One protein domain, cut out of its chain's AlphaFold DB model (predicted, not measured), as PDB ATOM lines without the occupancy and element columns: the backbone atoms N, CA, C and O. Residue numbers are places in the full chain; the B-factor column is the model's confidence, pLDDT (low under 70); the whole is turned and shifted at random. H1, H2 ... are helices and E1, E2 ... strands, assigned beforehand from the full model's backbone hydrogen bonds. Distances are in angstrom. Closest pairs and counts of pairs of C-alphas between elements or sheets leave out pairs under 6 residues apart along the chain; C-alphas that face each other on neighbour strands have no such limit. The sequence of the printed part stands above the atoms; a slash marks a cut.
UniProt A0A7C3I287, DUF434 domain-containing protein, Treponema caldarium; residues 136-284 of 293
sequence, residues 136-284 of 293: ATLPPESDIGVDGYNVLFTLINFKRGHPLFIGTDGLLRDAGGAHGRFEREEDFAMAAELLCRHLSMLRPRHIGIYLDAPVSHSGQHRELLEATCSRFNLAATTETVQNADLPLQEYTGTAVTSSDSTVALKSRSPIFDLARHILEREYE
ATOM      1  N   ALA A 136     199.067 182.872 259.366       94.69
ATOM      2  CA  ALA A 136     198.966 183.978 260.319       94.69
ATOM      3  C   ALA A 136     197.859 183.748 261.364       94.69
ATOM      4  O   ALA A 136     197.966 184.183 262.510       94.69
ATOM      5  N   THR A 137     196.779 183.071 260.972       95.44
ATOM      6  CA  THR A 137     195.646 182.739 261.836       95.44
ATOM      7  C   THR A 137     195.188 181.313 261.568       95.44
ATOM      8  O   THR A 137     195.223 180.844 260.430       95.44
ATOM      9  N   LEU A 138     194.741 180.626 262.620       96.88
ATOM     10  CA  LEU A 138     194.100 179.325 262.494       96.88
ATOM     11  C   LEU A 138     192.581 179.524 262.344       96.88
ATOM     12  O   LEU A 138     191.972 180.136 263.227       96.88
ATOM     13  N   PRO A 139     191.954 179.043 261.258       95.75
ATOM     14  CA  PRO A 139     190.503 179.099 261.115       95.75
ATOM     15  C   PRO A 139     189.786 178.270 262.200       95.75
ATOM     16  O   PRO A 139     190.307 177.231 262.613       95.75
ATOM     17  N   PRO A 140     188.573 178.654 262.629       95.38
ATOM     18  CA  PRO A 140     187.704 177.753 263.386       95.38
ATOM     19  C   PRO A 140     187.402 176.474 262.595       95.38
ATOM     20  O   PRO A 140     187.507 176.463 261.369       95.38
ATOM     21  N   GLU A 141     186.997 175.411 263.288       96.94
ATOM     22  CA  GLU A 141     186.681 174.100 262.700       96.94
ATOM     23  C   GLU A 141     187.856 173.452 261.933       96.94
ATOM     24  O   GLU A 141     187.663 172.586 261.080       96.94
ATOM     25  N   SER A 142     189.089 173.860 262.249       97.62
ATOM     26  CA  SER A 142     190.312 173.280 261.684       97.62
ATOM     27  C   SER A 142     190.610 171.896 262.258       97.62
ATOM     28  O   SER A 142     190.417 171.670 263.452       97.62
ATOM     29  N   ASP A 143     191.175 171.008 261.442       98.31
ATOM     30  CA  ASP A 143     191.830 169.792 261.935       98.31
ATOM     31  C   ASP A 143     193.328 170.070 262.071       98.31
ATOM     32  O   ASP A 143     193.974 170.469 261.095       98.31
ATOM     33  N   ILE A 144     193.885 169.896 263.269       98.50
ATOM     34  CA  ILE A 144     195.283 170.241 263.541       98.50
ATOM     35  C   ILE A 144     196.091 169.084 264.124       98.50
ATOM     36  O   ILE A 144     195.619 168.346 264.988       98.50
ATOM     37  N   GLY A 145     197.340 168.974 263.674       98.44
ATOM     38  CA  GLY A 145     198.382 168.179 264.320       98.44
ATOM     39  C   GLY A 145     199.203 169.068 265.252       98.44
ATOM     40  O   GLY A 145     199.562 170.180 264.875       98.44
ATOM     41  N   VAL A 146     199.500 168.621 266.466       98.31
ATOM     42  CA  VAL A 146     200.228 169.393 267.479       98.31
ATOM     43  C   VAL A 146     201.483 168.652 267.893       98.31
ATOM     44  O   VAL A 146     201.411 167.528 268.386       98.31
ATOM     45  N   ASP A 147     202.626 169.309 267.732       97.00
ATOM     46  CA  ASP A 147     203.874 168.923 268.379       97.00
ATOM     47  C   ASP A 147     203.807 169.341 269.848       97.00
ATOM     48  O   ASP A 147     204.069 170.493 270.216       97.00
ATOM     49  N   GLY A 148     203.361 168.414 270.697       96.44
ATOM     50  CA  GLY A 148     203.024 168.741 272.075       96.44
ATOM     51  C   GLY A 148     204.234 169.258 272.845       96.44
ATOM     52  O   GLY A 148     204.128 170.260 273.551       96.44
ATOM     53  N   TYR A 149     205.404 168.639 272.690       93.88
ATOM     54  CA  TYR A 149     206.579 169.071 273.439       93.88
ATOM     55  C   TYR A 149     207.192 170.352 272.913       93.88
ATOM     56  O   TYR A 149     207.574 171.183 273.736       93.88
ATOM     57  N   ASN A 150     207.243 170.560 271.598       93.38
ATOM     58  CA  ASN A 150     207.709 171.831 271.058       93.38
ATOM     59  C   ASN A 150     206.890 173.009 271.622       93.38
ATOM     60  O   ASN A 150     207.464 173.973 272.142       93.38
ATOM     61  N   VAL A 151     205.558 172.893 271.625       95.88
ATOM     62  CA  VAL A 151     204.683 173.940 272.165       95.88
ATOM     63  C   VAL A 151     204.858 174.078 273.680       95.88
ATOM     64  O   VAL A 151     205.111 175.176 274.176       95.88
ATOM     65  N   LEU A 152     204.771 172.978 274.434       95.38
ATOM     66  CA  LEU A 152     204.813 173.018 275.899       95.38
ATOM     67  C   LEU A 152     206.163 173.506 276.438       95.38
ATOM     68  O   LEU A 152     206.180 174.330 277.355       95.38
ATOM     69  N   PHE A 153     207.289 173.063 275.870       92.44
ATOM     70  CA  PHE A 153     208.604 173.564 276.278       92.44
ATOM     71  C   PHE A 153     208.750 175.054 275.987       92.44
ATOM     72  O   PHE A 153     209.256 175.770 276.846       92.44
ATOM     73  N   THR A 154     208.246 175.547 274.852       93.69
ATOM     74  CA  THR A 154     208.294 176.982 274.528       93.69
ATOM     75  C   THR A 154     207.541 177.818 275.569       93.69
ATOM     76  O   THR A 154     208.075 178.803 276.084       93.69
ATOM     77  N   LEU A 155     206.332 177.394 275.961       94.50
ATOM     78  CA  LEU A 155     205.535 178.078 276.991       94.50
ATOM     79  C   LEU A 155     206.227 178.073 278.363       94.50
ATOM     80  O   LEU A 155     206.210 179.071 279.088       94.50
ATOM     81  N   ILE A 156     206.862 176.958 278.725       92.69
ATOM     82  CA  ILE A 156     207.614 176.841 279.980       92.69
ATOM     83  C   ILE A 156     208.873 177.698 279.940       92.69
ATOM     84  O   ILE A 156     209.179 178.375 280.924       92.69
ATOM     85  N   ASN A 157     209.583 177.707 278.814       90.38
ATOM     86  CA  ASN A 157     210.797 178.488 278.647       90.38
ATOM     87  C   ASN A 157     210.502 179.982 278.758       90.38
ATOM     88  O   ASN A 157     211.211 180.686 279.478       90.38
ATOM     89  N   PHE A 158     209.383 180.432 278.189       91.56
ATOM     90  CA  PHE A 158     208.876 181.782 278.401       91.56
ATOM     91  C   PHE A 158     208.631 182.085 279.887       91.56
ATOM     92  O   PHE A 158     209.153 183.068 280.411       91.56
ATOM     93  N   LYS A 159     207.897 181.222 280.605       89.50
ATOM     94  CA  LYS A 159     207.618 181.411 282.042       89.50
ATOM     95  C   LYS A 159     208.893 181.460 282.891       89.50
ATOM     96  O   LYS A 159     208.936 182.163 283.896       89.50
ATOM     97  N   ARG A 160     209.924 180.707 282.505       87.06
ATOM     98  CA  ARG A 160     211.231 180.670 283.179       87.06
ATOM     99  C   ARG A 160     212.117 181.873 282.854       87.06
ATOM    100  O   ARG A 160     213.192 181.989 283.432       87.06
ATOM    101  N   GLY A 161     211.681 182.762 281.960       84.56
ATOM    102  CA  GLY A 161     212.461 183.918 281.527       84.56
ATOM    103  C   GLY A 161     213.604 183.555 280.581       84.56
ATOM    104  O   GLY A 161     214.554 184.327 280.459       84.56
ATOM    105  N   HIS A 162     213.547 182.392 279.921       85.19
ATOM    106  CA  HIS A 162     214.491 182.098 278.848       85.19
ATOM    107  C   HIS A 162     214.240 183.036 277.656       85.19
ATOM    108  O   HIS A 162     213.093 183.417 277.411       85.19
ATOM    109  N   PRO A 163     215.287 183.411 276.900       83.94
ATOM    110  CA  PRO A 163     215.125 184.245 275.715       83.94
ATOM    111  C   PRO A 163     214.257 183.565 274.655       83.94
ATOM    112  O   PRO A 163     214.520 182.419 274.283       83.94
ATOM    113  N   LEU A 164     213.265 184.296 274.150       91.75
ATOM    114  CA  LEU A 164     212.458 183.927 272.989       91.75
ATOM    115  C   LEU A 164     212.560 185.026 271.921       91.75
ATOM    116  O   LEU A 164     212.630 186.209 272.253       91.75
ATOM    117  N   PHE A 165     212.577 184.637 270.649       91.88
ATOM    118  CA  PHE A 165     212.803 185.523 269.500       91.88
ATOM    119  C   PHE A 165     212.163 184.940 268.234       91.88
ATOM    120  O   PHE A 165     211.952 183.734 268.141       91.88
ATOM    121  N   ILE A 166     211.853 185.777 267.247       94.31
ATOM    122  CA  ILE A 166     211.373 185.334 265.934       94.31
ATOM    123  C   ILE A 166     212.582 185.035 265.050       94.31
ATOM    124  O   ILE A 166     213.458 185.881 264.874       94.31
ATOM    125  N   GLY A 167     212.647 183.817 264.517       94.19
ATOM    126  CA  GLY A 167     213.688 183.415 263.580       94.19
ATOM    127  C   GLY A 167     213.553 184.112 262.228       94.19
ATOM    128  O   GLY A 167     212.518 184.686 261.893       94.19
ATOM    129  N   THR A 168     214.578 183.996 261.385       94.62
ATOM    130  CA  THR A 168     214.560 184.521 260.014       94.62
ATOM    131  C   THR A 168     213.414 183.944 259.191       94.62
ATOM    132  O   THR A 168     213.017 184.531 258.193       94.62
ATOM    133  N   ASP A 169     212.856 182.806 259.589       95.06
ATOM    134  CA  ASP A 169     211.724 182.134 258.965       95.06
ATOM    135  C   ASP A 169     210.346 182.520 259.536       95.06
ATOM    136  O   ASP A 169     209.331 181.981 259.098       95.06
ATOM    137  N   GLY A 170     210.289 183.470 260.472       94.88
ATOM    138  CA  GLY A 170     209.049 183.998 261.038       94.88
ATOM    139  C   GLY A 170     208.435 183.164 262.168       94.88
ATOM    140  O   GLY A 170     207.413 183.579 262.723       94.88
ATOM    141  N   LEU A 171     209.036 182.025 262.530       96.06
ATOM    142  CA  LEU A 171     208.593 181.196 263.655       96.06
ATOM    143  C   LEU A 171     209.243 181.659 264.963       96.06
ATOM    144  O   LEU A 171     210.387 182.113 264.981       96.06
ATOM    145  N   LEU A 172     208.519 181.525 266.068       95.56
ATOM    146  CA  LEU A 172     208.999 181.791 267.413       95.56
ATOM    147  C   LEU A 172     209.945 180.685 267.869       95.56
ATOM    148  O   LEU A 172     209.633 179.497 267.839       95.56
ATOM    149  N   ARG A 173     211.111 181.104 268.338       92.88
ATOM    150  CA  ARG A 173     212.196 180.254 268.807       92.88
ATOM    151  C   ARG A 173     212.506 180.579 270.247       92.88
ATOM    152  O   ARG A 173     212.390 181.725 270.677       92.88
ATOM    153  N   ASP A 174     212.963 179.574 270.969       88.88
ATOM    154  CA  ASP A 174     213.508 179.729 272.301       88.88
ATOM    155  C   ASP A 174     215.007 179.386 272.312       88.88
ATOM    156  O   ASP A 174     215.484 178.504 271.593       88.88
ATOM    157  N   ALA A 175     215.761 180.095 273.151       80.75
ATOM    158  CA  ALA A 175     217.128 179.733 273.528       80.75
ATOM    159  C   ALA A 175     217.151 178.954 274.858       80.75
ATOM    160  O   ALA A 175     218.162 178.937 275.566       80.75
ATOM    161  N   GLY A 176     216.037 178.319 275.229       67.44
ATOM    162  CA  GLY A 176     215.996 177.406 276.356       67.44
ATOM    163  C   GLY A 176     216.693 176.111 275.962       67.44
ATOM    164  O   GLY A 176     216.289 175.412 275.036       67.44
ATOM    165  N   GLY A 177     217.783 175.767 276.644       59.31
ATOM    166  CA  GLY A 177     218.390 174.453 276.466       59.31
ATOM    167  C   GLY A 177     217.380 173.372 276.849       59.31
ATOM    168  O   GLY A 177     217.103 173.184 278.029       59.31
ATOM    169  N   ALA A 178     216.836 172.649 275.871       50.62
ATOM    170  CA  ALA A 178     215.971 171.511 276.137       50.62
ATOM    171  C   ALA A 178     216.815 170.380 276.739       50.62
ATOM    172  O   ALA A 178     217.488 169.631 276.035       50.62
ATOM    173  N   HIS A 179     216.810 170.243 278.059       51.53
ATOM    174  CA  HIS A 179     217.344 169.055 278.723       51.53
ATOM    175  C   HIS A 179     216.245 168.016 278.931       51.53
ATOM    176  O   HIS A 179     216.112 167.497 280.028       51.53
ATOM    177  N   GLY A 180     215.455 167.739 277.878       53.16
ATOM    178  CA  GLY A 180     214.608 166.542 277.704       53.16
ATOM    179  C   GLY A 180     213.708 166.134 278.877       53.16
ATOM    180  O   GLY A 180     213.265 164.988 278.944       53.16
ATOM    181  N   ARG A 181     213.481 167.032 279.835       61.94
ATOM    182  CA  ARG A 181     212.871 166.729 281.120       61.94
ATOM    183  C   ARG A 181     212.132 167.955 281.619       61.94
ATOM    184  O   ARG A 181     212.696 169.039 281.743       61.94
ATOM    185  N   PHE A 182     210.874 167.740 281.966       70.06
ATOM    186  CA  PHE A 182     210.120 168.679 282.774       70.06
ATOM    187  C   PHE A 182     210.636 168.549 284.203       70.06
ATOM    188  O   PHE A 182     210.434 167.535 284.865       70.06
ATOM    189  N   GLU A 183     211.391 169.544 284.661       70.62
ATOM    190  CA  GLU A 183     211.974 169.512 286.009       70.62
ATOM    191  C   GLU A 183     210.900 169.598 287.100       70.62
ATOM    192  O   GLU A 183     211.119 169.130 288.214       70.62
ATOM    193  N   ARG A 184     209.745 170.198 286.777       81.12
ATOM    194  CA  ARG A 184     208.611 170.377 287.686       81.12
ATOM    195  C   ARG A 184     207.312 169.999 286.987       81.12
ATOM    196  O   ARG A 184     206.983 170.578 285.952       81.12
ATOM    197  N   GLU A 185     206.553 169.098 287.595       85.19
ATOM    198  CA  GLU A 185     205.223 168.686 287.124       85.19
ATOM    199  C   GLU A 185     204.257 169.882 287.028       85.19
ATOM    200  O   GLU A 185     203.491 170.004 286.075       85.19
ATOM    201  N   GLU A 186     204.383 170.843 287.947       89.38
ATOM    202  CA  GLU A 186     203.615 172.093 287.951       89.38
ATOM    203  C   GLU A 186     203.834 172.950 286.693       89.38
ATOM    204  O   GLU A 186     202.918 173.642 286.245       89.38
ATOM    205  N   ASP A 187     205.041 172.928 286.111       91.62
ATOM    206  CA  ASP A 187     205.318 173.669 284.876       91.62
ATOM    207  C   ASP A 187     204.621 173.011 283.683       91.62
ATOM    208  O   ASP A 187     204.043 173.720 282.857       91.62
ATOM    209  N   PHE A 188     204.614 171.674 283.627       93.12
ATOM    210  CA  PHE A 188     203.885 170.925 282.604       93.12
ATOM    211  C   PHE A 188     202.375 171.163 282.718       93.12
ATOM    212  O   PHE A 188     201.738 171.537 281.736       93.12
ATOM    213  N   ALA A 189     201.812 171.027 283.924       95.25
ATOM    214  CA  ALA A 189     200.386 171.239 284.170       95.25
ATOM    215  C   ALA A 189     199.936 172.661 283.795       95.25
ATOM    216  O   ALA A 189     198.893 172.843 283.171       95.25
ATOM    217  N   MET A 190     200.744 173.674 284.125       95.19
ATOM    218  CA  MET A 190     200.485 175.063 283.738       95.19
ATOM    219  C   MET A 190     200.492 175.246 282.216       95.19
ATOM    220  O   MET A 190     199.598 175.895 281.674       95.19
ATOM    221  N   ALA A 191     201.477 174.671 281.523       96.50
ATOM    222  CA  ALA A 191     201.584 174.791 280.073       96.50
ATOM    223  C   ALA A 191     200.438 174.059 279.358       96.50
ATOM    224  O   ALA A 191     199.882 174.598 278.404       96.50
ATOM    225  N   ALA A 192     200.039 172.884 279.856       97.69
ATOM    226  CA  ALA A 192     198.878 172.145 279.368       97.69
ATOM    227  C   ALA A 192     197.579 172.951 279.545       97.69
ATOM    228  O   ALA A 192     196.795 173.062 278.605       97.69
ATOM    229  N   GLU A 193     197.376 173.578 280.709       98.00
ATOM    230  CA  GLU A 193     196.211 174.436 280.962       98.00
ATOM    231  C   GLU A 193     196.150 175.611 279.979       98.00
ATOM    232  O   GLU A 193     195.100 175.913 279.406       98.00
ATOM    233  N   LEU A 194     197.290 176.271 279.768       97.88
ATOM    234  CA  LEU A 194     197.405 177.399 278.853       97.88
ATOM    235  C   LEU A 194     197.136 176.970 277.401       97.88
ATOM    236  O   LEU A 194     196.360 177.625 276.705       97.88
ATOM    237  N   LEU A 195     197.712 175.842 276.977       98.38
ATOM    238  CA  LEU A 195     197.490 175.238 275.667       98.38
ATOM    239  C   LEU A 195     196.006 174.928 275.430       98.38
ATOM    240  O   LEU A 195     195.416 175.430 274.473       98.38
ATOM    241  N   CYS A 196     195.379 174.142 276.308       98.38
ATOM    242  CA  CYS A 196     193.988 173.719 276.140       98.38
ATOM    243  C   CYS A 196     193.014 174.903 276.179       98.38
ATOM    244  O   CYS A 196     192.066 174.953 275.392       98.38
ATOM    245  N   ARG A 197     193.266 175.907 277.027       98.25
ATOM    246  CA  ARG A 197     192.450 177.122 277.056       98.25
ATOM    247  C   ARG A 197     192.485 177.865 275.725       98.25
ATOM    248  O   ARG A 197     191.427 178.227 275.216       98.25
ATOM    249  N   HIS A 198     193.660 178.073 275.136       98.06
ATOM    250  CA  HIS A 198     193.766 178.757 273.840       98.06
ATOM    251  C   HIS A 198     193.200 177.927 272.689       98.06
ATOM    252  O   HIS A 198     192.481 178.472 271.853       98.06
ATOM    253  N   LEU A 199     193.390 176.607 272.700       98.19
ATOM    254  CA  LEU A 199     192.718 175.710 271.757       98.19
ATOM    255  C   LEU A 199     191.187 175.824 271.856       98.19
ATOM    256  O   LEU A 199     190.517 175.896 270.830       98.19
ATOM    257  N   SER A 200     190.622 175.951 273.063       97.75
ATOM    258  CA  SER A 200     189.171 176.135 273.241       97.75
ATOM    259  C   SER A 200     188.649 177.457 272.663       97.75
ATOM    260  O   SER A 200     187.515 177.525 272.187       97.75
ATOM    261  N   MET A 201     189.483 178.503 272.652       97.19
ATOM    262  CA  MET A 201     189.152 179.789 272.032       97.19
ATOM    263  C   MET A 201     189.245 179.725 270.504       97.19
ATOM    264  O   MET A 201     188.410 180.321 269.824       97.19
ATOM    265  N   LEU A 202     190.221 178.982 269.972       97.31
ATOM    266  CA  LEU A 202     190.409 178.769 268.532       97.31
ATOM    267  C   LEU A 202     189.337 177.855 267.915       97.31
ATOM    268  O   LEU A 202     189.043 177.991 266.731       97.31
ATOM    269  N   ARG A 203     188.735 176.964 268.717       97.38
ATOM    270  CA  ARG A 203     187.686 176.009 268.309       97.38
ATOM    271  C   ARG A 203     188.076 175.148 267.093       97.38
ATOM    272  O   ARG A 203     187.366 175.161 266.087       97.38
ATOM    273  N   PRO A 204     189.203 174.415 267.140       97.62
ATOM    274  CA  PRO A 204     189.482 173.392 266.140       97.62
ATOM    275  C   PRO A 204     188.450 172.259 266.242       97.62
ATOM    276  O   PRO A 204     187.941 171.961 267.323       97.62
ATOM    277  N   ARG A 205     188.177 171.611 265.111       98.12
ATOM    278  CA  ARG A 205     187.258 170.476 265.015       98.12
ATOM    279  C   ARG A 205     187.884 169.192 265.557       98.12
ATOM    280  O   ARG A 205     187.222 168.461 266.285       98.12
ATOM    281  N   HIS A 206     189.152 168.940 265.228       97.94
ATOM    282  CA  HIS A 206     189.932 167.812 265.744       97.94
ATOM    283  C   HIS A 206     191.364 168.235 266.061       97.94
ATOM    284  O   HIS A 206     191.964 169.034 265.339       97.94
ATOM    285  N   ILE A 207     191.926 167.655 267.121       98.62
ATOM    286  CA  ILE A 207     193.284 167.938 267.586       98.62
ATOM    287  C   ILE A 207     194.032 166.613 267.763       98.62
ATOM    288  O   ILE A 207     193.693 165.825 268.640       98.62
ATOM    289  N   GLY A 208     195.054 166.356 266.950       98.31
ATOM    290  CA  GLY A 208     195.983 165.242 267.154       98.31
ATOM    291  C   GLY A 208     197.254 165.739 267.830       98.31
ATOM    292  O   GLY A 208     198.045 166.418 267.187       98.31
ATOM    293  N   ILE A 209     197.452 165.438 269.111       98.50
ATOM    294  CA  ILE A 209     198.640 165.832 269.879       98.50
ATOM    295  C   ILE A 209     199.635 164.672 269.892       98.50
ATOM    296  O   ILE A 209     199.322 163.590 270.385       98.50
ATOM    297  N   TYR A 210     200.848 164.911 269.404       98.06
ATOM    298  CA  TYR A 210     201.921 163.922 269.359       98.06
ATOM    299  C   TYR A 210     203.026 164.294 270.349       98.06
ATOM    300  O   TYR A 210     203.488 165.436 270.389       98.06
ATOM    301  N   LEU A 211     203.438 163.323 271.164       96.44
ATOM    302  CA  LEU A 211     204.502 163.448 272.156       96.44
ATOM    303  C   LEU A 211     205.606 162.432 271.865       96.44
ATOM    304  O   LEU A 211     205.327 161.251 271.668       96.44
ATOM    305  N   ASP A 212     206.864 162.854 271.932       94.19
ATOM    306  CA  ASP A 212     207.999 161.938 271.827       94.19
ATOM    307  C   ASP A 212     208.084 160.985 273.029       94.19
ATOM    308  O   ASP A 212     208.352 161.374 274.168       94.19
ATOM    309  N   ALA A 213     207.906 159.693 272.774       93.69
ATOM    310  CA  ALA A 213     207.988 158.636 273.771       93.69
ATOM    311  C   ALA A 213     209.328 158.617 274.541       93.69
ATOM    312  O   ALA A 213     209.276 158.399 275.755       93.69
ATOM    313  N   PRO A 214     210.501 158.894 273.922       91.31
ATOM    314  CA  PRO A 214     211.778 158.962 274.641       91.31
ATOM    315  C   PRO A 214     211.874 160.067 275.705       91.31
ATOM    316  O   PRO A 214     212.771 160.015 276.549       91.31
ATOM    317  N   VAL A 215     210.983 161.064 275.697       88.94
ATOM    318  CA  VAL A 215     210.949 162.083 276.753       88.94
ATOM    319  C   VAL A 215     210.487 161.444 278.060       88.94
ATOM    320  O   VAL A 215     209.489 160.725 278.123       88.94
ATOM    321  N   SER A 216     211.229 161.718 279.131       88.88
ATOM    322  CA  SER A 216     210.957 161.159 280.455       88.88
ATOM    323  C   SER A 216     209.525 161.477 280.908       88.88
ATOM    324  O   SER A 216     209.090 162.620 280.792       88.88
ATOM    325  N   HIS A 217     208.822 160.479 281.457       91.56
ATOM    326  CA  HIS A 217     207.428 160.576 281.926       91.56
ATOM    327  C   HIS A 217     206.388 160.892 280.831       91.56
ATOM    328  O   HIS A 217     205.268 161.285 281.141       91.56
ATOM    329  N   SER A 218     206.705 160.648 279.553       92.81
ATOM    330  CA  SER A 218     205.794 160.883 278.420       92.81
ATOM    331  C   SER A 218     204.409 160.239 278.559       92.81
ATOM    332  O   SER A 218     203.413 160.855 278.189       92.81
ATOM    333  N   GLY A 219     204.319 159.048 279.158       94.50
ATOM    334  CA  GLY A 219     203.034 158.407 279.462       94.50
ATOM    335  C   GLY A 219     202.167 159.205 280.446       94.50
ATOM    336  O   GLY A 219     200.975 159.369 280.205       94.50
ATOM    337  N   GLN A 220     202.766 159.762 281.504       94.62
ATOM    338  CA  GLN A 220     202.063 160.596 282.491       94.62
ATOM    339  C   GLN A 220     201.670 161.953 281.894       94.62
ATOM    340  O   GLN A 220     200.569 162.446 282.121       94.62
ATOM    341  N   HIS A 221     202.546 162.539 281.073       95.69
ATOM    342  CA  HIS A 221     202.254 163.764 280.328       95.69
ATOM    343  C   HIS A 221     201.046 163.600 279.399       95.69
ATOM    344  O   HIS A 221     200.189 164.483 279.351       95.69
ATOM    345  N   ARG A 222     200.956 162.461 278.697       97.38
ATOM    346  CA  ARG A 222     199.802 162.109 277.860       97.38
ATOM    347  C   ARG A 222     198.514 162.075 278.684       97.38
ATOM    348  O   ARG A 222     197.553 162.734 278.309       97.38
ATOM    349  N   GLU A 223     198.509 161.368 279.813       97.44
ATOM    350  CA  GLU A 223     197.333 161.262 280.695       97.44
ATOM    351  C   GLU A 223     196.879 162.629 281.225       97.44
ATOM    352  O   GLU A 223     195.687 162.943 281.213       97.44
ATOM    353  N   LEU A 224     197.825 163.479 281.637       96.94
ATOM    354  CA  LEU A 224     197.519 164.831 282.102       96.94
ATOM    355  C   LEU A 224     196.917 165.688 280.981       96.94
ATOM    356  O   LEU A 224     195.934 166.400 281.215       96.94
ATOM    357  N   LEU A 225     197.478 165.629 279.769       97.81
ATOM    358  CA  LEU A 225     196.952 166.356 278.611       97.81
ATOM    359  C   LEU A 225     195.552 165.876 278.227       97.81
ATOM    360  O   LEU A 225     194.677 166.711 278.029       97.81
ATOM    361  N   GLU A 226     195.303 164.568 278.191       97.81
ATOM    362  CA  GLU A 226     193.975 164.005 277.907       97.81
ATOM    363  C   GLU A 226     192.928 164.475 278.923       97.81
ATOM    364  O   GLU A 226     191.841 164.924 278.542       97.81
ATOM    365  N   ALA A 227     193.267 164.443 280.215       98.06
ATOM    366  CA  ALA A 227     192.398 164.941 281.276       98.06
ATOM    367  C   ALA A 227     192.131 166.451 281.139       98.06
ATOM    368  O   ALA A 227     190.994 166.908 281.304       98.06
ATOM    369  N   THR A 228     193.159 167.231 280.796       98.25
ATOM    370  CA  THR A 228     193.053 168.685 280.606       98.25
ATOM    371  C   THR A 228     192.196 169.014 279.382       98.25
ATOM    372  O   THR A 228     191.235 169.772 279.499       98.25
ATOM    373  N   CYS A 229     192.454 168.388 278.231       98.06
ATOM    374  CA  CYS A 229     191.653 168.531 277.014       98.06
ATOM    375  C   CYS A 229     190.177 168.194 277.256       98.06
ATOM    376  O   CYS A 229     189.299 168.958 276.851       98.06
ATOM    377  N   SER A 230     189.907 167.102 277.977       97.69
ATOM    378  CA  SER A 230     188.546 166.683 278.331       97.69
ATOM    379  C   SER A 230     187.827 167.739 279.174       97.69
ATOM    380  O   SER A 230     186.673 168.066 278.905       97.69
ATOM    381  N   ARG A 231     188.514 168.346 280.152       97.94
ATOM    382  CA  ARG A 231     187.962 169.434 280.979       97.94
ATOM    383  C   ARG A 231     187.595 170.677 280.160       97.94
ATOM    384  O   ARG A 231     186.629 171.358 280.500       97.94
ATOM    385  N   PHE A 232     188.332 170.959 279.088       98.00
ATOM    386  CA  PHE A 232     188.026 172.042 278.144       98.00
ATOM    387  C   PHE A 232     187.041 171.641 277.033       98.00
ATOM    388  O   PHE A 232     186.724 172.475 276.189       98.00
ATOM    389  N   ASN A 233     186.517 170.408 277.044       97.50
ATOM    390  CA  ASN A 233     185.643 169.850 276.004       97.50
ATOM    391  C   ASN A 233     186.270 169.884 274.597       97.50
ATOM    392  O   ASN A 233     185.588 170.162 273.612       97.50
ATOM    393  N   LEU A 234     187.578 169.629 274.499       98.12
ATOM    394  CA  LEU A 234     188.287 169.557 273.223       98.12
ATOM    395  C   LEU A 234     188.189 168.150 272.626       98.12
ATOM    396  O   LEU A 234     188.452 167.164 273.313       98.12
ATOM    397  N   ALA A 235     187.895 168.062 271.327       97.56
ATOM    398  CA  ALA A 235     187.990 166.823 270.557       97.56
ATOM    399  C   ALA A 235     189.463 166.519 270.223       97.56
ATOM    400  O   ALA A 235     189.924 166.728 269.098       97.56
ATOM    401  N   ALA A 236     190.216 166.091 271.239       97.75
ATOM    402  CA  ALA A 236     191.651 165.854 271.150       97.75
ATOM    403  C   ALA A 236     192.025 164.387 271.390       97.75
ATOM    404  O   ALA A 236     191.552 163.769 272.342       97.75
ATOM    405  N   THR A 237     192.947 163.877 270.576       97.56
ATOM    406  CA  THR A 237     193.643 162.603 270.789       97.56
ATOM    407  C   THR A 237     195.090 162.915 271.141       97.56
ATOM    408  O   THR A 237     195.714 163.715 270.448       97.56
ATOM    409  N   THR A 238     195.634 162.307 272.197       97.94
ATOM    410  CA  THR A 238     197.049 162.480 272.566       97.94
ATOM    411  C   THR A 238     197.776 161.147 272.460       97.94
ATOM    412  O   THR A 238     197.387 160.171 273.093       97.94
ATOM    413  N   GLU A 239     198.854 161.098 271.685       97.19
ATOM    414  CA  GLU A 239     199.613 159.875 271.430       97.19
ATOM    415  C   GLU A 239     201.089 160.065 271.770       97.19
ATOM    416  O   GLU A 239     201.707 161.075 271.432       97.19
ATOM    417  N   THR A 240     201.681 159.061 272.416       97.00
ATOM    418  CA  THR A 240     203.137 158.965 272.558       97.00
ATOM    419  C   THR A 240     203.704 158.135 271.416       97.00
ATOM    420  O   THR A 240     203.374 156.955 271.288       97.00
ATOM    421  N   VAL A 241     204.585 158.723 270.615       96.62
ATOM    422  CA  VAL A 241     205.179 158.113 269.419       96.62
ATOM    423  C   VAL A 241     206.701 158.132 269.515       96.62
ATOM    424  O   VAL A 241     207.269 158.966 270.204       96.62
ATOM    425  N   GLN A 242     207.400 157.213 268.845       95.31
ATOM    426  CA  GLN A 242     208.873 157.169 268.918       95.31
ATOM    427  C   GLN A 242     209.542 158.441 268.381       95.31
ATOM    428  O   GLN A 242     210.620 158.802 268.843       95.31
ATOM    429  N   ASN A 243     208.903 159.082 267.402       93.94
ATOM    430  CA  ASN A 243     209.308 160.360 266.843       93.94
ATOM    431  C   ASN A 243     208.049 161.121 266.399       93.94
ATOM    432  O   ASN A 243     207.352 160.645 265.497       93.94
ATOM    433  N   ALA A 244     207.759 162.260 267.028       94.38
ATOM    434  CA  ALA A 244     206.611 163.110 266.718       94.38
ATOM    435  C   ALA A 244     206.704 163.764 265.331       94.38
ATOM    436  O   ALA A 244     205.671 163.996 264.700       94.38
ATOM    437  N   ASP A 245     207.909 163.959 264.793       94.44
ATOM    438  CA  ASP A 245     208.108 164.564 263.474       94.44
ATOM    439  C   ASP A 245     207.411 163.775 262.364       94.44
ATOM    440  O   ASP A 245     206.865 164.364 261.438       94.44
ATOM    441  N   LEU A 246     207.439 162.440 262.427       93.75
ATOM    442  CA  LEU A 246     206.915 161.581 261.363       93.75
ATOM    443  C   LEU A 246     205.398 161.741 261.155       93.75
ATOM    444  O   LEU A 246     204.997 162.075 260.036       93.75
ATOM    445  N   PRO A 247     204.535 161.539 262.174       96.06
ATOM    446  CA  PRO A 247     203.099 161.744 262.003       96.06
ATOM    447  C   PRO A 247     202.753 163.200 261.683       96.06
ATOM    448  O   PRO A 247     201.829 163.437 260.911       96.06
ATOM    449  N   LEU A 248     203.505 164.175 262.205       96.62
ATOM    450  CA  LEU A 248     203.286 165.590 261.903       96.62
ATOM    451  C   LEU A 248     203.633 165.940 260.452       96.62
ATOM    452  O   LEU A 248     202.894 166.673 259.803       96.62
ATOM    453  N   GLN A 249     204.727 165.404 259.909       96.25
ATOM    454  CA  GLN A 249     205.120 165.643 258.517       96.25
ATOM    455  C   GLN A 249     204.095 165.072 257.529       96.25
ATOM    456  O   GLN A 249     203.797 165.699 256.509       96.25
ATOM    457  N   GLU A 250     203.528 163.912 257.861       95.69
ATOM    458  CA  GLU A 250     202.530 163.210 257.053       95.69
ATOM    459  C   GLU A 250     201.088 163.675 257.305       95.69
ATOM    460  O   GLU A 250     200.190 163.277 256.560       95.69
ATOM    461  N   TYR A 251     200.854 164.526 258.309       96.50
ATOM    462  CA  TYR A 251     199.530 165.037 258.654       96.50
ATOM    463  C   TYR A 251     198.904 165.799 257.475       96.50
ATOM    464  O   TYR A 251     199.563 166.612 256.825       96.50
ATOM    465  N   THR A 252     197.623 165.534 257.197       94.75
ATOM    466  CA  THR A 252     196.888 166.084 256.038       94.75
ATOM    467  C   THR A 252     195.688 166.959 256.417       94.75
ATOM    468  O   THR A 252     194.824 167.217 255.580       94.75
ATOM    469  N   GLY A 253     195.617 167.433 257.663       95.88
ATOM    470  CA  GLY A 253     194.587 168.381 258.100       95.88
ATOM    471  C   GLY A 253     194.891 169.834 257.717       95.88
ATOM    472  O   GLY A 253     195.758 170.128 256.892       95.88
ATOM    473  N   THR A 254     194.177 170.766 258.342       97.88
ATOM    474  CA  THR A 254     194.276 172.206 258.076       97.88
ATOM    475  C   THR A 254     195.659 172.772 258.387       97.88
ATOM    476  O   THR A 254     196.155 173.599 257.622       97.88
ATOM    477  N   ALA A 255     196.278 172.353 259.494       98.06
ATOM    478  CA  ALA A 255     197.598 172.837 259.889       98.06
ATOM    479  C   ALA A 255     198.345 171.858 260.806       98.06
ATOM    480  O   ALA A 255     197.744 171.039 261.500       98.06
ATOM    481  N   VAL A 256     199.664 172.005 260.849       98.12
ATOM    482  CA  VAL A 256     200.539 171.447 261.881       98.12
ATOM    483  C   VAL A 256     201.000 172.583 262.785       98.12
ATOM    484  O   VAL A 256     201.367 173.655 262.310       98.12
ATOM    485  N   THR A 257     200.989 172.361 264.092       96.88
ATOM    486  CA  THR A 257     201.443 173.330 265.086       96.88
ATOM    487  C   THR A 257     202.768 172.878 265.676       96.88
ATOM    488  O   THR A 257     202.842 171.921 266.442       96.88
ATOM    489  N   SER A 258     203.831 173.539 265.231       92.56
ATOM    490  CA  SER A 258     205.204 173.358 265.690       92.56
ATOM    491  C   SER A 258     205.996 174.593 265.280       92.56
ATOM    492  O   SER A 258     205.695 175.232 264.268       92.56
ATOM    493  N   SER A 259     207.018 174.915 266.057       86.25
ATOM    494  CA  SER A 259     208.046 175.877 265.701       86.25
ATOM    495  C   SER A 259     209.365 175.203 265.319       86.25
ATOM    496  O   SER A 259     210.382 175.879 265.284       86.25
ATOM    497  N   ASP A 260     209.407 173.891 265.044       88.38
ATOM    498  CA  ASP A 260     210.606 173.201 264.544       88.38
ATOM    499  C   ASP A 260     210.787 173.386 263.023       88.38
ATOM    500  O   ASP A 260     209.857 173.210 262.235       88.38
ATOM    501  N   SER A 261     212.008 173.716 262.581       88.50
ATOM    502  CA  SER A 261     212.281 173.989 261.158       88.50
ATOM    503  C   SER A 261     212.183 172.745 260.278       88.50
ATOM    504  O   SER A 261     211.805 172.842 259.112       88.50
ATOM    505  N   THR A 262     212.547 171.578 260.804       90.75
ATOM    506  CA  THR A 262     212.507 170.311 260.069       90.75
ATOM    507  C   THR A 262     211.066 169.914 259.804       90.75
ATOM    508  O   THR A 262     210.724 169.599 258.660       90.75
ATOM    509  N   VAL A 263     210.221 169.988 260.836       93.25
ATOM    510  CA  VAL A 263     208.777 169.769 260.704       93.25
ATOM    511  C   VAL A 263     208.183 170.798 259.743       93.25
ATOM    512  O   VAL A 263     207.519 170.406 258.787       93.25
ATOM    513  N   ALA A 264     208.504 172.085 259.903       94.06
ATOM    514  CA  ALA A 264     207.970 173.153 259.059       94.06
ATOM    515  C   ALA A 264     208.323 173.026 257.568       94.06
ATOM    516  O   ALA A 264     207.511 173.333 256.690       94.06
ATOM    517  N   LEU A 265     209.530 172.555 257.251       94.25
ATOM    518  CA  LEU A 265     209.946 172.343 255.865       94.25
ATOM    519  C   LEU A 265     209.259 171.126 255.246       94.25
ATOM    520  O   LEU A 265     208.803 171.197 254.098       94.25
ATOM    521  N   LYS A 266     209.194 170.021 255.992       95.62
ATOM    522  CA  LYS A 266     208.760 168.714 255.483       95.62
ATOM    523  C   LYS A 266     207.256 168.474 255.585       95.62
ATOM    524  O   LYS A 266     206.764 167.596 254.882       95.62
ATOM    525  N   SER A 267     206.531 169.240 256.400       95.62
ATOM    526  CA  SER A 267     205.087 169.076 256.551       95.62
ATOM    527  C   SER A 267     204.348 169.246 255.225       95.62
ATOM    528  O   SER A 267     204.661 170.121 254.398       95.62
ATOM    529  N   ARG A 268     203.336 168.390 255.039       95.81
ATOM    530  CA  ARG A 268     202.363 168.494 253.947       95.81
ATOM    531  C   ARG A 268     201.352 169.607 254.189       95.81
ATOM    532  O   ARG A 268     201.009 170.323 253.250       95.81
ATOM    533  N   SER A 269     200.913 169.769 255.434       97.25
ATOM    534  CA  SER A 269     200.027 170.859 255.838       97.25
ATOM    535  C   SER A 269     200.794 172.158 256.128       97.25
ATOM    536  O   SER A 269     201.979 172.113 256.483       97.25
ATOM    537  N   PRO A 270     200.123 173.320 256.013       97.81
ATOM    538  CA  PRO A 270     200.617 174.598 256.520       97.81
ATOM    539  C   PRO A 270     201.020 174.540 257.998       97.81
ATOM    540  O   PRO A 270     200.521 173.708 258.754       97.81
ATOM    541  N   ILE A 271     201.885 175.460 258.419       97.94
ATOM    542  CA  ILE A 271     202.337 175.574 259.810       97.94
ATOM    543  C   ILE A 271     201.567 176.667 260.531       97.94
ATOM    544  O   ILE A 271     201.375 177.745 259.987       97.94
ATOM    545  N   PHE A 272     201.162 176.427 261.769       98.19
ATOM    546  CA  PHE A 272     200.627 177.460 262.645       98.19
ATOM    547  C   PHE A 272     201.416 177.494 263.952       98.19
ATOM    548  O   PHE A 272     201.444 176.520 264.702       98.19
ATOM    549  N   ASP A 273     202.056 178.625 264.234       97.62
ATOM    550  CA  ASP A 273     202.857 178.799 265.442       97.62
ATOM    551  C   ASP A 273     201.960 179.045 266.665       97.62
ATOM    552  O   ASP A 273     201.659 180.176 267.059       97.62
ATOM    553  N   LEU A 274     201.483 177.945 267.248       97.75
ATOM    554  CA  LEU A 274     200.554 177.974 268.370       97.75
ATOM    555  C   LEU A 274     201.194 178.555 269.636       97.75
ATOM    556  O   LEU A 274     200.527 179.283 270.369       97.75
ATOM    557  N   ALA A 275     202.476 178.281 269.888       96.75
ATOM    558  CA  ALA A 275     203.172 178.843 271.042       96.75
ATOM    559  C   ALA A 275     203.249 180.373 270.936       96.75
ATOM    560  O   ALA A 275     202.909 181.072 271.893       96.75
ATOM    561  N   ARG A 276     203.599 180.897 269.756       96.75
ATOM    562  CA  ARG A 276     203.578 182.336 269.484       96.75
ATOM    563  C   ARG A 276     202.197 182.935 269.671       96.75
ATOM    564  O   ARG A 276     202.066 183.916 270.399       96.75
ATOM    565  N   HIS A 277     201.175 182.316 269.081       96.94
ATOM    566  CA  HIS A 277     199.794 182.769 269.222       96.94
ATOM    567  C   HIS A 277     199.389 182.909 270.695       96.94
ATOM    568  O   HIS A 277     198.857 183.944 271.096       96.94
ATOM    569  N   ILE A 278     199.668 181.882 271.500       97.19
ATOM    570  CA  ILE A 278     199.360 181.866 272.928       97.19
ATOM    571  C   ILE A 278     200.070 183.016 273.642       97.19
ATOM    572  O   ILE A 278     199.431 183.764 274.379       97.19
ATOM    573  N   LEU A 279     201.379 183.173 273.439       96.06
ATOM    574  CA  LEU A 279     202.166 184.148 274.193       96.06
ATOM    575  C   LEU A 279     201.849 185.599 273.810       96.06
ATOM    576  O   LEU A 279     201.775 186.455 274.693       96.06
ATOM    577  N   GLU A 280     201.610 185.875 272.527       94.25
ATOM    578  CA  GLU A 280     201.191 187.200 272.057       94.25
ATOM    579  C   GLU A 280     199.798 187.569 272.592       94.25
ATOM    580  O   GLU A 280     199.566 188.712 272.977       94.25
ATOM    581  N   ARG A 281     198.866 186.606 272.659       93.38
ATOM    582  CA  ARG A 281     197.487 186.848 273.117       93.38
ATOM    583  C   ARG A 281     197.338 186.893 274.628       93.38
ATOM    584  O   ARG A 281     196.537 187.675 275.126       93.38
ATOM    585  N   GLU A 282     198.058 186.040 275.343       92.94
ATOM    586  CA  GLU A 282     197.944 185.930 276.795       92.94
ATOM    587  C   GLU A 282     198.692 187.045 277.523       92.94
ATOM    588  O   GLU A 282     198.225 187.540 278.546       92.94
ATOM    589  N   TYR A 283     199.869 187.414 277.014       91.38
ATOM    590  CA  TYR A 283     200.809 188.276 277.726       91.38
ATOM    591  C   TYR A 283     201.136 189.574 276.979       91.38
ATOM    592  O   TYR A 283     202.035 190.293 277.419       91.38
ATOM    593  N   GLU A 284     200.451 189.858 275.859       87.56
ATOM    594  CA  GLU A 284     200.678 191.035 274.998       87.56
ATOM    595  C   GLU A 284     202.166 191.214 274.645       87.56
ATOM    596  O   GLU A 284     202.723 192.313 274.666       87.56
TER     597      GLU A 284
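What this domain is: This is residues 136 to 284 of the 293 residues of the protein "DUF434 domain-containing protein" of Treponema caldarium (UniProt A0A7C3I287). A twisted sheet of four parallel strands, E5, E4, E1, E6, stands between H3 on one face and H4 on the other. H2, on the same side of the sheet as H3, packs on H3 and crosses H1, H6 packs side by side with H1, the small hairpin of E2 and E3 packs on H1 chiefly through E3, and on the other side of the sheet H5 packs on H4. The printed part has 149 residues with six named helices and six named strands, in the order E1 H1 E2 E3 H2 E4 H3 E5 H4 E6 H5 H6, a mixed class. It is compact and rounded, with a radius of gyration of the C-alphas of 13.8 A and spans of 36 by 33 by 32 A.

How they stand to each other: The large sheet runs E5, residues 236 to 241, E4, 206 to 212, E1, 143 to 147, and E6, 255 to 257; its strands' lines turn by 63 degrees from edge to edge. N 239 and O 209 are 2.8 A apart between E5 and E4, N 146 and O 208 2.7 A between E4 and E1, and N 257 and O 145 2.7 A between E1 and E6. H3, residues 218 to 231, is over E5 at a height over the sheet of 8.8 A. H4, residues 245 to 250, is over E1 on the opposite face, at a height of 7.9 A; these are three layers, helices on both faces of a sheet. E4, H3, E5 form a strand-helix-strand unit, two parallel neighbours with a helix between, and E5, H4, E6 a split one, with E4 and E1 between its strands; both crossovers are right-handed. H5, residues 261 to 266, touches H4 at a shallow tilt of 31 degrees, the closest C-alphas being Gln 249 and Lys 266, 5.6 A. H2, residues 185 to 202, is the hub and is not on the sheet. With residues 188 to 196 alone it touches H3 at a steep tilt of 42 degrees, closest at the C-alphas of Cys 196 and Cys 229, 5.8 A. H1, residues 148 to 159, only grazes the sheet; it touches H2 at 72 degrees, only just about perpendicular, the closest C-alphas being Leu 152 and Ala 191, 5.6 A. H6, residues 274 to 283, touches H1 at a shallow tilt of 28 degrees, the same way, closest at the C-alphas of Val 151 and Ala 275, 5.3 A. E2, residues 164 to 166, and E3, 172 to 174, form an antiparallel hairpin, with N 173 and O 165 2.8 A apart. In H1 to H6 every O i to N i+4 pair is within hydrogen-bond range.

Where its parts are: E1 begins at C-alpha 143, (191.830, 169.792, 261.935). H2 measures 25.8 A, H3 and E4 19.9 A each, and H1 16.8 A. H6 ends at C-alpha 283, (200.809, 188.276, 277.726).

The domain as a whole: The C-alphas of Thr 168 and Arg 231, the two farthest apart, are 37.1 A apart. The printed part has no cut and no long link. The mean pLDDT of the printed part is 93.0; residues 176 to 181 are under 70.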